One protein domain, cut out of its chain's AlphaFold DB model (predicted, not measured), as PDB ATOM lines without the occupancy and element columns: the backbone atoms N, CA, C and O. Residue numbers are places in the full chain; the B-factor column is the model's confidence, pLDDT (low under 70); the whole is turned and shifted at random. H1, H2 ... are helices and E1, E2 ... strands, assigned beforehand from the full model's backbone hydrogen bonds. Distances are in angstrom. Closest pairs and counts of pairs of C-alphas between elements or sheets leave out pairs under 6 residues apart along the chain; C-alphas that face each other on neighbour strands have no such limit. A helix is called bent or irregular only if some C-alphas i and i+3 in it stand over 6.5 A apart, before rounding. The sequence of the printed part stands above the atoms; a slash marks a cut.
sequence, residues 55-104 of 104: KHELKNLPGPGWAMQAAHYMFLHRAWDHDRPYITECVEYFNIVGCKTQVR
ATOM      1  N   LYS A  55      36.083-117.787  62.838       94.94
ATOM      2  CA  LYS A  55      34.640-117.741  62.587       94.94
ATOM      3  C   LYS A  55      34.121-116.305  62.644       94.94
ATOM      4  O   LYS A  55      34.455-115.578  63.582       94.94
ATOM      5  N   HIS A  56      33.271-115.931  61.693       96.38
ATOM      6  CA  HIS A  56      32.724-114.583  61.567       96.38
ATOM      7  C   HIS A  56      32.099-114.050  62.857       96.38
ATOM      8  O   HIS A  56      32.317-112.904  63.239       96.38
ATOM      9  N   GLU A  57      31.352-114.893  63.560       95.25
ATOM     10  CA  GLU A  57      30.593-114.530  64.753       95.25
ATOM     11  C   GLU A  57      31.501-114.057  65.900       95.25
ATOM     12  O   GLU A  57      31.082-113.245  66.725       95.25
ATOM     13  N   LEU A  58      32.769-114.496  65.926       93.75
ATOM     14  CA  LEU A  58      33.745-114.105  66.949       93.75
ATOM     15  C   LEU A  58      34.143-112.629  66.865       93.75
ATOM     16  O   LEU A  58      34.606-112.078  67.863       93.75
ATOM     17  N   LYS A  59      33.924-111.962  65.723       94.75
ATOM     18  CA  LYS A  59      34.207-110.525  65.575       94.75
ATOM     19  C   LYS A  59      33.362-109.673  66.529       94.75
ATOM     20  O   LYS A  59      33.773-108.588  66.928       94.75
ATOM     21  N   ASN A  60      32.187-110.182  66.902       96.00
ATOM     22  CA  ASN A  60      31.210-109.468  67.717       96.00
ATOM     23  C   ASN A  60      31.475-109.615  69.224       96.00
ATOM     24  O   ASN A  60      30.777-108.996  70.024       96.00
ATOM     25  N   LEU A  61      32.454-110.433  69.632       96.12
ATOM     26  CA  LEU A  61      32.792-110.594  71.042       96.12
ATOM     27  C   LEU A  61      33.468-109.321  71.581       96.12
ATOM     28  O   LEU A  61      34.517-108.928  71.058       96.12
ATOM     29  N   PRO A  62      32.927-108.695  72.642       95.88
ATOM     30  CA  PRO A  62      33.510-107.487  73.210       95.88
ATOM     31  C   PRO A  62      34.857-107.807  73.857       95.88
ATOM     32  O   PRO A  62      34.968-108.771  74.611       95.88
ATOM     33  N   GLY A  63      35.878-106.999  73.571       95.25
ATOM     34  CA  GLY A  63      37.254-107.258  73.995       95.25
ATOM     35  C   GLY A  63      38.013-108.115  72.975       95.25
ATOM     36  O   GLY A  63      38.626-107.532  72.078       95.25
ATOM     37  N   PRO A  64      37.992-109.465  73.050       91.56
ATOM     38  CA  PRO A  64      38.779-110.312  72.156       91.56
ATOM     39  C   PRO A  64      38.462-110.107  70.673       91.56
ATOM     40  O   PRO A  64      39.387-109.992  69.873       91.56
ATOM     41  N   GLY A  65      37.182-109.994  70.301       93.75
ATOM     42  CA  GLY A  65      36.779-109.782  68.909       93.75
ATOM     43  C   GLY A  65      37.296-108.456  68.351       93.75
ATOM     44  O   GLY A  65      37.753-108.402  67.211       93.75
ATOM     45  N   TRP A  66      37.298-107.393  69.158       94.81
ATOM     46  CA  TRP A  66      37.853-106.089  68.774       94.81
ATOM     47  C   TRP A  66      39.377-106.121  68.663       94.81
ATOM     48  O   TRP A  66      39.934-105.621  67.690       94.81
ATOM     49  N   ALA A  67      40.054-106.761  69.619       93.94
ATOM     50  CA  ALA A  67      41.504-106.924  69.589       93.94
ATOM     51  C   ALA A  67      41.961-107.721  68.356       93.94
ATOM     52  O   ALA A  67      42.926-107.347  67.695       93.94
ATOM     53  N   MET A  68      41.242-108.788  68.003       93.31
ATOM     54  CA  MET A  68      41.531-109.612  66.826       93.31
ATOM     55  C   MET A  68      41.261-108.863  65.510       93.31
ATOM     56  O   MET A  68      42.010-109.030  64.550       93.31
ATOM     57  N   GLN A  69      40.250-107.987  65.470       93.50
ATOM     58  CA  GLN A  69      40.036-107.075  64.338       93.50
ATOM     59  C   GLN A  69      41.177-106.059  64.203       93.50
ATOM     60  O   GLN A  69      41.700-105.885  63.107       93.50
ATOM     61  N   ALA A  70      41.633-105.460  65.308       92.12
ATOM     62  CA  ALA A  70      42.793-104.563  65.313       92.12
ATOM     63  C   ALA A  70      44.099-105.281  64.921       92.12
ATOM     64  O   ALA A  70      44.993-104.684  64.329       92.12
ATOM     65  N   ALA A  71      44.202-106.583  65.197       89.62
ATOM     66  CA  ALA A  71      45.300-107.430  64.739       89.62
ATOM     67  C   ALA A  71      45.180-107.851  63.258       89.62
ATOM     68  O   ALA A  71      46.054-108.564  62.760       89.62
ATOM     69  N   HIS A  72      44.142-107.409  62.539       91.31
ATOM     70  CA  HIS A  72      43.837-107.776  61.153       91.31
ATOM     71  C   HIS A  72      43.669-109.289  60.935       91.31
ATOM     72  O   HIS A  72      44.166-109.848  59.958       91.31
ATOM     73  N   TYR A  73      43.006-109.985  61.860       93.31
ATOM     74  CA  TYR A  73      42.626-111.384  61.649       93.31
ATOM     75  C   TYR A  73      41.481-111.473  60.631       93.31
ATOM     76  O   TYR A  73      40.670-110.555  60.517       93.31
ATOM     77  N   MET A  74      41.406-112.586  59.898       95.19
ATOM     78  CA  MET A  74      40.369-112.803  58.885       95.19
ATOM     79  C   MET A  74      39.162-113.504  59.508       95.19
ATOM     80  O   MET A  74      39.304-114.555  60.129       95.19
ATOM     81  N   PHE A  75      37.966-112.952  59.319       96.69
ATOM     82  CA  PHE A  75      36.720-113.474  59.886       96.69
ATOM     83  C   PHE A  75      35.803-114.021  58.787       96.69
ATOM     84  O   PHE A  75      35.206-113.248  58.043       96.69
ATOM     85  N   LEU A  76      35.664-115.344  58.700       97.38
ATOM     86  CA  LEU A  76      34.970-116.024  57.599       97.38
ATOM     87  C   LEU A  76      33.592-116.553  57.990       97.38
ATOM     88  O   LEU A  76      33.398-117.084  59.089       97.38
ATOM     89  N   HIS A  77      32.652-116.479  57.050       96.94
ATOM     90  CA  HIS A  77      31.305-117.035  57.182       96.94
ATOM     91  C   HIS A  77      31.262-118.553  56.973       96.94
ATOM     92  O   HIS A  77      30.264-119.182  57.321       96.94
ATOM     93  N   ARG A  78      32.353-119.152  56.472       95.00
ATOM     94  CA  ARG A  78      32.450-120.557  56.036       95.00
ATOM     95  C   ARG A  78      31.544-120.842  54.836       95.00
ATOM     96  O   ARG A  78      30.992-121.932  54.711       95.00
ATOM     97  N   ALA A  79      31.426-119.855  53.955       96.56
ATOM     98  CA  ALA A  79      30.689-119.922  52.703       96.56
ATOM     99  C   ALA A  79      31.585-119.367  51.593       96.56
ATOM    100  O   ALA A  79      31.838-118.167  51.542       96.56
ATOM    101  N   TRP A  80      32.085-120.246  50.720       95.44
ATOM    102  CA  TRP A  80      33.133-119.905  49.750       95.44
ATOM    103  C   TRP A  80      32.778-118.713  48.860       95.44
ATOM    104  O   TRP A  80      33.590-117.804  48.712       95.44
ATOM    105  N   ASP A  81      31.557-118.684  48.328       97.12
ATOM    106  CA  ASP A  81      31.112-117.620  47.422       97.12
ATOM    107  C   ASP A  81      31.124-116.240  48.093       97.12
ATOM    108  O   ASP A  81      31.392-115.230  47.444       97.12
ATOM    109  N   HIS A  82      30.897-116.207  49.407       95.38
ATOM    110  CA  HIS A  82      30.959-114.992  50.210       95.38
ATOM    111  C   HIS A  82      32.393-114.659  50.648       95.38
ATOM    112  O   HIS A  82      32.814-113.506  50.626       95.38
ATOM    113  N   ASP A  83      33.159-115.668  51.059       97.75
ATOM    114  CA  ASP A  83      34.460-115.484  51.700       97.75
ATOM    115  C   ASP A  83      35.599-115.265  50.695       97.75
ATOM    116  O   ASP A  83      36.562-114.569  51.005       97.75
ATOM    117  N   ARG A  84      35.506-115.812  49.478       97.31
ATOM    118  CA  ARG A  84      36.533-115.672  48.433       97.31
ATOM    119  C   ARG A  84      36.914-114.213  48.127       97.31
ATOM    120  O   ARG A  84      38.116-113.932  48.138       97.31
ATOM    121  N   PRO A  85      35.975-113.287  47.832       97.56
ATOM    122  CA  PRO A  85      36.339-111.893  47.568       97.56
ATOM    123  C   PRO A  85      36.996-111.236  48.787       97.56
ATOM    124  O   PRO A  85      38.021-110.580  48.639       97.56
ATOM    125  N   TYR A  86      36.482-111.500  49.990       96.00
ATOM    126  CA  TYR A  86      37.029-110.961  51.235       96.00
ATOM    127  C   TYR A  86      38.453-111.462  51.530       96.00
ATOM    128  O   TYR A  86      39.327-110.679  51.894       96.00
ATOM    129  N   ILE A  87      38.721-112.757  51.336       95.44
ATOM    130  CA  ILE A  87      40.071-113.325  51.477       95.44
ATOM    131  C   ILE A  87      41.025-112.672  50.472       95.44
ATOM    132  O   ILE A  87      42.153-112.344  50.834       95.44
ATOM    133  N   THR A  88      40.575-112.471  49.230       95.25
ATOM    134  CA  THR A  88      41.384-111.842  48.173       95.25
ATOM    135  C   THR A  88      41.784-110.423  48.576       95.25
ATOM    136  O   THR A  88      42.970-110.112  48.593       95.25
ATOM    137  N   GLU A  89      40.819-109.612  49.013       94.62
ATOM    138  CA  GLU A  89      41.054-108.253  49.511       94.62
ATOM    139  C   GLU A  89      42.033-108.229  50.699       94.62
ATOM    140  O   GLU A  89      42.966-107.428  50.725       94.62
ATOM    141  N   CYS A  90      41.871-109.137  51.667       92.69
ATOM    142  CA  CYS A  90      42.772-109.219  52.820       92.69
ATOM    143  C   CYS A  90      44.217-109.525  52.402       92.69
ATOM    144  O   CYS A  90      45.152-108.909  52.916       92.69
ATOM    145  N   VAL A  91      44.410-110.466  51.475       89.94
ATOM    146  CA  VAL A  91      45.740-110.843  50.975       89.94
ATOM    147  C   VAL A  91      46.371-109.699  50.177       89.94
ATOM    148  O   VAL A  91      47.549-109.399  50.363       89.94
ATOM    149  N   GLU A  92      45.599-109.017  49.332       91.31
ATOM    150  CA  GLU A  92      46.067-107.833  48.603       91.31
ATOM    151  C   GLU A  92      46.490-106.714  49.560       91.31
ATOM    152  O   GLU A  92      47.580-106.156  49.421       91.31
ATOM    153  N   TYR A  93      45.680-106.436  50.584       89.62
ATOM    154  CA  TYR A  93      46.013-105.467  51.625       89.62
ATOM    155  C   TYR A  93      47.332-105.813  52.321       89.62
ATOM    156  O   TYR A  93      48.194-104.945  52.475       89.62
ATOM    157  N   PHE A  94      47.519-107.079  52.704       86.81
ATOM    158  CA  PHE A  94      48.746-107.547  53.347       86.81
ATOM    159  C   PHE A  94      49.991-107.331  52.485       86.81
ATOM    160  O   PHE A  94      51.008-106.869  53.008       86.81
ATOM    161  N   ASN A  95      49.889-107.569  51.178       83.88
ATOM    162  CA  ASN A  95      50.967-107.297  50.232       83.88
ATOM    163  C   ASN A  95      51.310-105.803  50.143       83.88
ATOM    164  O   ASN A  95      52.488-105.448  50.086       83.88
ATOM    165  N   ILE A  96      50.307-104.919  50.175       86.88
ATOM    166  CA  ILE A  96      50.505-103.463  50.083       86.88
ATOM    167  C   ILE A  96      51.214-102.911  51.320       86.88
ATOM    168  O   ILE A  96      52.153-102.125  51.193       86.88
ATOM    169  N   VAL A  97      50.788-103.300  52.525       82.25
ATOM    170  CA  VAL A  97      51.323-102.709  53.768       82.25
ATOM    171  C   VAL A  97      52.733-103.185  54.117       82.25
ATOM    172  O   VAL A  97      53.281-102.787  55.145       82.25
ATOM    173  N   GLY A  98      53.331-104.059  53.303       68.69
ATOM    174  CA  GLY A  98      54.649-104.622  53.582       68.69
ATOM    175  C   GLY A  98      54.680-105.443  54.874       68.69
ATOM    176  O   GLY A  98      55.762-105.777  55.366       68.69
ATOM    177  N   CYS A  99      53.509-105.810  55.419       61.53
ATOM    178  CA  CYS A  99      53.441-106.975  56.278       61.53
ATOM    179  C   CYS A  99      53.924-108.111  55.394       61.53
ATOM    180  O   CYS A  99      53.297-108.429  54.390       61.53
ATOM    181  N   LYS A 100      55.077-108.690  55.732       56.00
ATOM    182  CA  LYS A 100      55.541-109.932  55.121       56.00
ATOM    183  C   LYS A 100      54.588-111.048  55.539       56.00
ATOM    184  O   LYS A 100      54.869-111.850  56.420       56.00
ATOM    185  N   THR A 101      53.408-111.020  54.957       52.59
ATOM    186  CA  THR A 101      52.332-111.963  55.141       52.59
ATOM    187  C   THR A 101      51.790-112.226  53.752       52.59
ATOM    188  O   THR A 101      50.920-111.523  53.262       52.59
ATOM    189  N   GLN A 102      52.348-113.292  53.190       45.34
ATOM    190  CA  GLN A 102      51.760-114.169  52.193       45.34
ATOM    191  C   GLN A 102      51.647-113.654  50.747       45.34
ATOM    192  O   GLN A 102      50.913-112.731  50.435       45.34
ATOM    193  N   VAL A 103      52.270-114.464  49.882       33.56
ATOM    194  CA  VAL A 103      52.250-114.504  48.410       33.56
ATOM    195  C   VAL A 103      53.267-113.592  47.715       33.56
ATOM    196  O   VAL A 103      53.145-112.374  47.691       33.56
ATOM    197  N   ARG A 104      54.271-114.240  47.116       32.66
ATOM    198  CA  ARG A 104      55.059-113.707  46.005       32.66
ATOM    199  C   ARG A 104      54.543-114.332  44.716       32.66
ATOM    200  O   ARG A 104      54.128-115.512  44.797       32.66
TER     201      ARG A 104
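What this domain is: This is residues 55 to 104 of the 104 residues of the protein "PlsC domain-containing protein" of Macrostomum lignano (UniProt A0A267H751). The domain is a flat zigzag of chain: two short helices, H1 and H2, make a corner, a short strand E1 folds back between H1 and H3, and the long helix H3 folds back again on the other side of E1. H3 is the longest helix, and it stays clear of the H1 and H2 corner; a tail, residues 97 to 104, follows it. The printed part has 50 residues with three named helices and one named strand, in the order H1, H2, E1, H3, and E1 pairs with no named strand. The class is mostly helix. The whole is only just loose, close to compact, with a radius of gyration of the C-alphas of 11.9 A and spans of 34 by 25 by 10 A.

How they stand to each other: Start just after Lys 55 with H1, residues 56 to 60, and go on to H2, residues 64 to 70. The two touch only at the corner by their link, and their closest C-alphas, those of Lys 59 and Gly 65, are 4.3 A apart. Next comes E1, residues 74 to 76, which meets H2 only through their link. Look back from E1 to H1: their closest C-alphas, those of His 56 and Phe 75, are 4.5 A apart. Then find H3, residues 80 to 96; its closest approach to E1 is between the C-alphas of Leu 76 and Asp 83, 5.9 A apart. H3 is apart from H1 and from H2. In H2 every O i to N i+4 pair is within hydrogen-bond range, in H3 11 of 13 are, and in H1 0 of 1 is, while 2 of 2 O i to N i+3 pairs in H1 are within range.

Where its parts are: Find C-alpha 56 at (32.724, -114.583, 61.567), where H1 begins; it ends at residue 60. H2 runs from Pro 64 to Ala 70, 9.8 A from first to last C-alpha. E1 runs from C-alpha 74 at (40.369, -112.803, 58.885) to Leu 76. H3 runs 23.9 A from Trp 80 to C-alpha 96 at (50.505, -103.463, 50.083). It is irregular, but only just: C-alphas 82 and 85 are 6.7 A apart.

The domain as a whole: The two C-alphas farthest apart are those of Pro 62 and Arg 104, at 35.3 A. The printed part has no cut, and it ends at Arg 104, the chain's last residue. The links H1 to H2, H2 to E1 and E1 to H3 are tight, with 3 residues in each. The mean pLDDT of the printed part is 87.6; look for values under 70 at residues 98 to 104, where the model's confidence is low.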